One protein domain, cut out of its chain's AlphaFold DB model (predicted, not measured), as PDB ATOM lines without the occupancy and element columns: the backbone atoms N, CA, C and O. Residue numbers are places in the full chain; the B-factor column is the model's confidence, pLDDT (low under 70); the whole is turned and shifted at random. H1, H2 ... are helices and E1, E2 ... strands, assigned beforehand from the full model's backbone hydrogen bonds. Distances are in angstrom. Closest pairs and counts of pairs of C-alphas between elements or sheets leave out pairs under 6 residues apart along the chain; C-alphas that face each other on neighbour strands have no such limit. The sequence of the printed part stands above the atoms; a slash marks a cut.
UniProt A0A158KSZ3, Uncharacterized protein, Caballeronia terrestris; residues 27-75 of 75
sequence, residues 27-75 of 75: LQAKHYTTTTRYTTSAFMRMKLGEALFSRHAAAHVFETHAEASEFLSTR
ATOM      1  N   LEU A  27      92.194  31.205  38.877       89.00
ATOM      2  CA  LEU A  27      92.234  29.827  39.367       89.00
ATOM      3  C   LEU A  27      92.842  29.758  40.766       89.00
ATOM      4  O   LEU A  27      92.315  29.059  41.633       89.00
ATOM      5  N   GLN A  28      93.928  30.497  40.994       86.81
ATOM      6  CA  GLN A  28      94.552  30.581  42.308       86.81
ATOM      7  C   GLN A  28      93.569  31.140  43.339       86.81
ATOM      8  O   GLN A  28      93.373  30.509  44.371       86.81
ATOM      9  N   ALA A  29      92.904  32.258  43.043       86.81
ATOM     10  CA  ALA A  29      91.956  32.883  43.963       86.81
ATOM     11  C   ALA A  29      90.740  31.995  44.283       86.81
ATOM     12  O   ALA A  29      90.239  32.018  45.407       86.81
ATOM     13  N   LYS A  30      90.255  31.215  43.309       90.50
ATOM     14  CA  LYS A  30      89.026  30.415  43.441       90.50
ATOM     15  C   LYS A  30      89.257  29.024  44.033       90.50
ATOM     16  O   LYS A  30      88.367  28.506  44.706       90.50
ATOM     17  N   HIS A  31      90.403  28.395  43.768       89.38
ATOM     18  CA  HIS A  31      90.565  26.951  43.994       89.38
ATOM     19  C   HIS A  31      91.754  26.556  44.871       89.38
ATOM     20  O   HIS A  31      91.757  25.443  45.408       89.38
ATOM     21  N   TYR A  32      92.748  27.427  45.057       86.19
ATOM     22  CA  TYR A  32      93.982  27.064  45.751       86.19
ATOM     23  C   TYR A  32      94.262  27.984  46.929       86.19
ATOM     24  O   TYR A  32      94.243  29.203  46.830       86.19
ATOM     25  N   THR A  33      94.572  27.377  48.071       85.25
ATOM     26  CA  THR A  33      94.949  28.127  49.275       85.25
ATOM     27  C   THR A  33      96.392  28.617  49.165       85.25
ATOM     28  O   THR A  33      96.705  29.728  49.580       85.25
ATOM     29  N   THR A  34      97.256  27.795  48.560       87.25
ATOM     30  CA  THR A  34      98.678  28.087  48.374       87.25
ATOM     31  C   THR A  34      99.154  27.503  47.051       87.25
ATOM     32  O   THR A  34      98.867  26.344  46.745       87.25
ATOM     33  N   THR A  35      99.928  28.285  46.300       89.12
ATOM     34  CA  THR A  35     100.561  27.850  45.051       89.12
ATOM     35  C   THR A  35     102.054  28.152  45.099       89.12
ATOM     36  O   THR A  35     102.439  29.295  45.360       89.12
ATOM     37  N   THR A  36     102.890  27.154  44.811       93.38
ATOM     38  CA  THR A  36     104.328  27.316  44.550       93.38
ATOM     39  C   THR A  36     104.654  26.917  43.120       93.38
ATOM     40  O   THR A  36     103.910  26.195  42.452       93.38
ATOM     41  N   ARG A  37     105.747  27.461  42.598       94.19
ATOM     42  CA  ARG A  37     106.167  27.277  41.209       94.19
ATOM     43  C   ARG A  37     107.655  27.005  41.179       94.19
ATOM     44  O   ARG A  37     108.371  27.478  42.059       94.19
ATOM     45  N   TYR A  38     108.129  26.303  40.161       96.06
ATOM     46  CA  TYR A  38     109.560  26.185  39.923       96.06
ATOM     47  C   TYR A  38     109.902  26.139  38.439       96.06
ATOM     48  O   TYR A  38     109.087  25.751  37.601       96.06
ATOM     49  N   THR A  39     111.125  26.551  38.132       96.12
ATOM     50  CA  THR A  39     111.794  26.285  36.859       96.12
ATOM     51  C   THR A  39     113.293  26.480  37.021       96.12
ATOM     52  O   THR A  39     113.736  27.422  37.673       96.12
ATOM     53  N   THR A  40     114.073  25.644  36.348       96.31
ATOM     54  CA  THR A  40     115.529  25.730  36.206       96.31
ATOM     55  C   THR A  40     115.990  26.962  35.419       96.31
ATOM     56  O   THR A  40     117.115  27.424  35.596       96.31
ATOM     57  N   SER A  41     115.124  27.570  34.598       95.12
ATOM     58  CA  SER A  41     115.466  28.761  33.813       95.12
ATOM     59  C   SER A  41     115.376  30.042  34.645       95.12
ATOM     60  O   SER A  41     114.288  30.545  34.925       95.12
ATOM     61  N   ALA A  42     116.527  30.635  34.977       92.69
ATOM     62  CA  ALA A  42     116.598  31.904  35.709       92.69
ATOM     63  C   ALA A  42     115.833  33.049  35.014       92.69
ATOM     64  O   ALA A  42     115.159  33.840  35.672       92.69
ATOM     65  N   PHE A  43     115.871  33.102  33.678       90.94
ATOM     66  CA  PHE A  43     115.113  34.082  32.898       90.94
ATOM     67  C   PHE A  43     113.598  33.896  33.045       90.94
ATOM     68  O   PHE A  43     112.865  34.869  33.220       90.94
ATOM     69  N   MET A  44     113.122  32.646  33.022       91.75
ATOM     70  CA  MET A  44     111.707  32.360  33.258       91.75
ATOM     71  C   MET A  44     111.297  32.683  34.691       91.75
ATOM     72  O   MET A  44     110.211  33.223  34.879       91.75
ATOM     73  N   ARG A  45     112.153  32.433  35.690       93.06
ATOM     74  CA  ARG A  45     111.873  32.838  37.079       93.06
ATOM     75  C   ARG A  45     111.637  34.343  37.191       93.06
ATOM     76  O   ARG A  45     110.651  34.746  37.800       93.06
ATOM     77  N   MET A  46     112.479  35.157  36.549       89.94
ATOM     78  CA  MET A  46     112.323  36.617  36.518       89.94
ATOM     79  C   MET A  46     110.998  37.037  35.864       89.94
ATOM     80  O   MET A  46     110.207  37.742  36.487       89.94
ATOM     81  N   LYS A  47     110.703  36.529  34.658       88.44
ATOM     82  CA  LYS A  47     109.452  36.828  33.938       88.44
ATOM     83  C   LYS A  47     108.203  36.437  34.723       88.44
ATOM     84  O   LYS A  47     107.245  37.202  34.794       88.44
ATOM     85  N   LEU A  48     108.205  35.239  35.309       89.69
ATOM     86  CA  LEU A  48     107.101  34.763  36.140       89.69
ATOM     87  C   LEU A  48     106.935  35.642  37.380       89.69
ATOM     88  O   LEU A  48     105.808  35.974  37.734       89.69
ATOM     89  N   GLY A  49     108.041  36.045  38.009       88.19
ATOM     90  CA  GLY A  49     108.034  36.971  39.137       88.19
ATOM     91  C   GLY A  49     107.311  38.276  38.806       88.19
ATOM     92  O   GLY A  49     106.365  38.642  39.501       88.19
ATOM     93  N   GLU A  50     107.689  38.931  37.709       86.88
ATOM     94  CA  GLU A  50     107.075  40.186  37.249       86.88
ATOM     95  C   GLU A  50     105.589  40.019  36.877       86.88
ATOM     96  O   GLU A  50     104.728  40.794  37.315       86.88
ATOM     97  N   ALA A  51     105.260  38.978  36.106       85.94
ATOM     98  CA  ALA A  51     103.900  38.731  35.627       85.94
ATOM     99  C   ALA A  51     102.914  38.400  36.760       85.94
ATOM    100  O   ALA A  51     101.747  38.795  36.697       85.94
ATOM    101  N   LEU A  52     103.373  37.695  37.797       85.19
ATOM    102  CA  LEU A  52     102.559  37.343  38.961       85.19
ATOM    103  C   LEU A  52     102.455  38.506  39.950       85.19
ATOM    104  O   LEU A  52     101.360  38.784  40.442       85.19
ATOM    105  N   PHE A  53     103.557  39.221  40.197       82.06
ATOM    106  CA  PHE A  53     103.571  40.376  41.096       82.06
ATOM    107  C   PHE A  53     102.615  41.476  40.626       82.06
ATOM    108  O   PHE A  53     101.803  41.960  41.412       82.06
ATOM    109  N   SER A  54     102.640  41.806  39.329       77.81
ATOM    110  CA  SER A  54     101.733  42.796  38.721       77.81
ATOM    111  C   SER A  54     100.243  42.475  38.910       77.81
ATOM    112  O   SER A  54      99.408  43.374  38.867       77.81
ATOM    113  N   ARG A  55      99.904  41.207  39.168       77.38
ATOM    114  CA  ARG A  55      98.530  40.705  39.327       77.38
ATOM    115  C   ARG A  55      98.192  40.312  40.768       77.38
ATOM    116  O   ARG A  55      97.191  39.643  40.993       77.38
ATOM    117  N   HIS A  56      99.010  40.715  41.746       70.62
ATOM    118  CA  HIS A  56      98.872  40.358  43.169       70.62
ATOM    119  C   HIS A  56      98.864  38.839  43.440       70.62
ATOM    120  O   HIS A  56      98.452  38.389  44.511       70.62
ATOM    121  N   ALA A  57      99.342  38.027  42.493       66.75
ATOM    122  CA  ALA A  57      99.517  36.599  42.691       66.75
ATOM    123  C   ALA A  57     100.848  36.352  43.417       66.75
ATOM    124  O   ALA A  57     101.884  36.906  43.053       66.75
ATOM    125  N   ALA A  58     100.836  35.507  44.452       64.31
ATOM    126  CA  ALA A  58     102.047  35.195  45.211       64.31
ATOM    127  C   ALA A  58     103.140  34.605  44.294       64.31
ATOM    128  O   ALA A  58     102.990  33.500  43.764       64.31
ATOM    129  N   ALA A  59     104.241  35.341  44.122       68.25
ATOM    130  CA  ALA A  59     105.349  35.018  43.222       68.25
ATOM    131  C   ALA A  59     106.384  34.071  43.863       68.25
ATOM    132  O   ALA A  59     107.587  34.314  43.813       68.25
ATOM    133  N   HIS A  60     105.934  32.985  44.495       87.00
ATOM    134  CA  HIS A  60     106.847  31.959  45.008       87.00
ATOM    135  C   HIS A  60     107.315  31.065  43.848       87.00
ATOM    136  O   HIS A  60     106.685  30.046  43.556       87.00
ATOM    137  N   VAL A  61     108.371  31.503  43.151       93.12
ATOM    138  CA  VAL A  61     108.996  30.793  42.023       93.12
ATOM    139  C   VAL A  61     110.419  30.376  42.404       93.12
ATOM    140  O   VAL A  61     111.291  31.223  42.575       93.12
ATOM    141  N   PHE A  62     110.642  29.072  42.526       95.38
ATOM    142  CA  PHE A  62     111.907  28.458  42.930       95.38
ATOM    143  C   PHE A  62     112.676  27.889  41.736       95.38
ATOM    144  O   PHE A  62     112.175  27.864  40.607       95.38
ATOM    145  N   GLU A  63     113.903  27.437  41.965       96.50
ATOM    146  CA  GLU A  63     114.699  26.781  40.932       96.50
ATOM    147  C   GLU A  63     114.307  25.313  40.786       96.50
ATOM    148  O   GLU A  63     114.181  24.809  39.669       96.50
ATOM    149  N   THR A  64     114.044  24.644  41.906       96.75
ATOM    150  CA  THR A  64     113.804  23.202  41.927       96.75
ATOM    151  C   THR A  64     112.437  22.830  42.494       96.75
ATOM    152  O   THR A  64     111.828  23.548  43.290       96.75
ATOM    153  N   HIS A  65     111.970  21.637  42.124       96.25
ATOM    154  CA  HIS A  65     110.790  21.025  42.735       96.25
ATOM    155  C   HIS A  65     110.952  20.843  44.253       96.25
ATOM    156  O   HIS A  65     109.983  20.984  45.000       96.25
ATOM    157  N   ALA A  66     112.167  20.511  44.711       96.75
ATOM    158  CA  ALA A  66     112.458  20.280  46.121       96.75
ATOM    159  C   ALA A  66     112.212  21.547  46.951       96.75
ATOM    160  O   ALA A  66     111.418  21.504  47.887       96.75
ATOM    161  N   GLU A  67     112.774  22.681  46.531       95.81
ATOM    162  CA  GLU A  67     112.549  23.991  47.165       95.81
ATOM    163  C   GLU A  67     111.059  24.372  47.177       95.81
ATOM    164  O   GLU A  67     110.524  24.824  48.189       95.81
ATOM    165  N   ALA A  68     110.354  24.136  46.063       94.88
ATOM    166  CA  ALA A  68     108.928  24.439  45.956       94.88
ATOM    167  C   ALA A  68     108.054  23.574  46.882       94.88
ATOM    168  O   ALA A  68     107.011  24.038  47.349       94.88
ATOM    169  N   SER A  69     108.472  22.332  47.136       94.31
ATOM    170  CA  SER A  69     107.790  21.387  48.030       94.31
ATOM    171  C   SER A  69     108.088  21.676  49.498       94.31
ATOM    172  O   SER A  69     107.187  21.634  50.339       94.31
ATOM    173  N   GLU A  70     109.342  22.000  49.810       94.56
ATOM    174  CA  GLU A  70     109.779  22.374  51.154       94.56
ATOM    175  C   GLU A  70     109.017  23.609  51.636       94.56
ATOM    176  O   GLU A  70     108.424  23.587  52.712       94.56
ATOM    177  N   PHE A  71     108.892  24.626  50.781       91.38
ATOM    178  CA  PHE A  71     108.132  25.833  51.096       91.38
ATOM    179  C   PHE A  71     106.668  25.557  51.475       91.38
ATOM    180  O   PHE A  71     106.122  26.221  52.357       91.38
ATOM    181  N   LEU A  72     106.019  24.590  50.818       87.56
ATOM    182  CA  LEU A  72     104.649  24.192  51.159       87.56
ATOM    183  C   LEU A  72     104.567  23.428  52.481       87.56
ATOM    184  O   LEU A  72     103.527  23.467  53.125       87.56
ATOM    185  N   SER A  73     105.631  22.732  52.872       84.19
ATOM    186  CA  SER A  73     105.665  21.923  54.095       84.19
ATOM    187  C   SER A  73     105.920  22.764  55.350       84.19
ATOM    188  O   SER A  73     105.658  22.308  56.459       84.19
ATOM    189  N   THR A  74     106.437  23.987  55.193       78.88
ATOM    190  CA  THR A  74     106.754  24.917  56.294       78.88
ATOM    191  C   THR A  74     105.654  25.966  56.549       78.88
ATOM    192  O   THR A  74     105.836  26.843  57.393       78.88
ATOM    193  N   ARG A  75     104.517  25.914  55.842       60.62
ATOM    194  CA  ARG A  75     103.381  26.847  55.984       60.62
ATOM    195  C   ARG A  75     102.111  26.146  56.442       60.62
ATOM    196  O   ARG A  75     101.334  26.818  57.153       60.62
TER     197      ARG A  75
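AT A GLANCE: This is residues 27 to 75 of the 75 residues of an uncharacterized protein of Caballeronia terrestris (UniProt A0A158KSZ3). A single strand, E1, runs through the middle of a flat model: H3 packs along one side of it, while H1 sits at its first end and H2 folds back from its other end, both on the side away from H3. The long link after H2 passes beside E1 to reach H3, and no two helices touch. The printed part has 49 residues with three named helices and one named strand, in the order H1, E1, H2, H3, and the class is mostly helix. It is compact, with a radius of gyration of the C-alphas of 10.9 A and spans of 28 by 26 by 14 A.

IN THESE COORDINATES: Find C-alpha 27 at (92.234, 29.827, 39.367), where H1 begins; it holds residues 27 to 31. Next comes E1, residues 34 to 38, 13.9 A long. H2, residues 42 to 53, begins at C-alpha 42 at (116.598, 31.904, 35.709) and is 16.4 A long. H3, residues 65 to 73, is 12.5 A long and ends at C-alpha 73 at (105.665, 21.923, 54.095).

HOW THE PARTS SIT: Look first at E1 and H3: their closest C-alphas, those of Thr 36 and Ala 68, are 5.6 A apart. The closest C-alphas of H1 and E1, those of Gln 28 and Thr 35, are 7.1 A apart. For E1 and H2, look at Tyr 38 and Arg 45, whose C-alphas are the closest, at 7.6 A. H1 is apart from H2 and H3, and H2 is apart from H3. E1 pairs with no named strand, but its residues 37 to 38 pair with residues 61 to 62, parallel. In H1 and H2 every O i to N i+4 pair is within hydrogen-bond range; in H3, 4 of 5 are.

THE WHOLE: The two C-alphas farthest apart, those of Lys 30 and Ala 42, are 28.7 A apart. The printed part has no cut and ends at Arg 75, the chain's last residue. The link from H2 to H3, 11 residues, is long; the other two are tight. Look for pLDDT under 70 at residues 57 to 59 and residue 75; the mean of the printed part is 87.7.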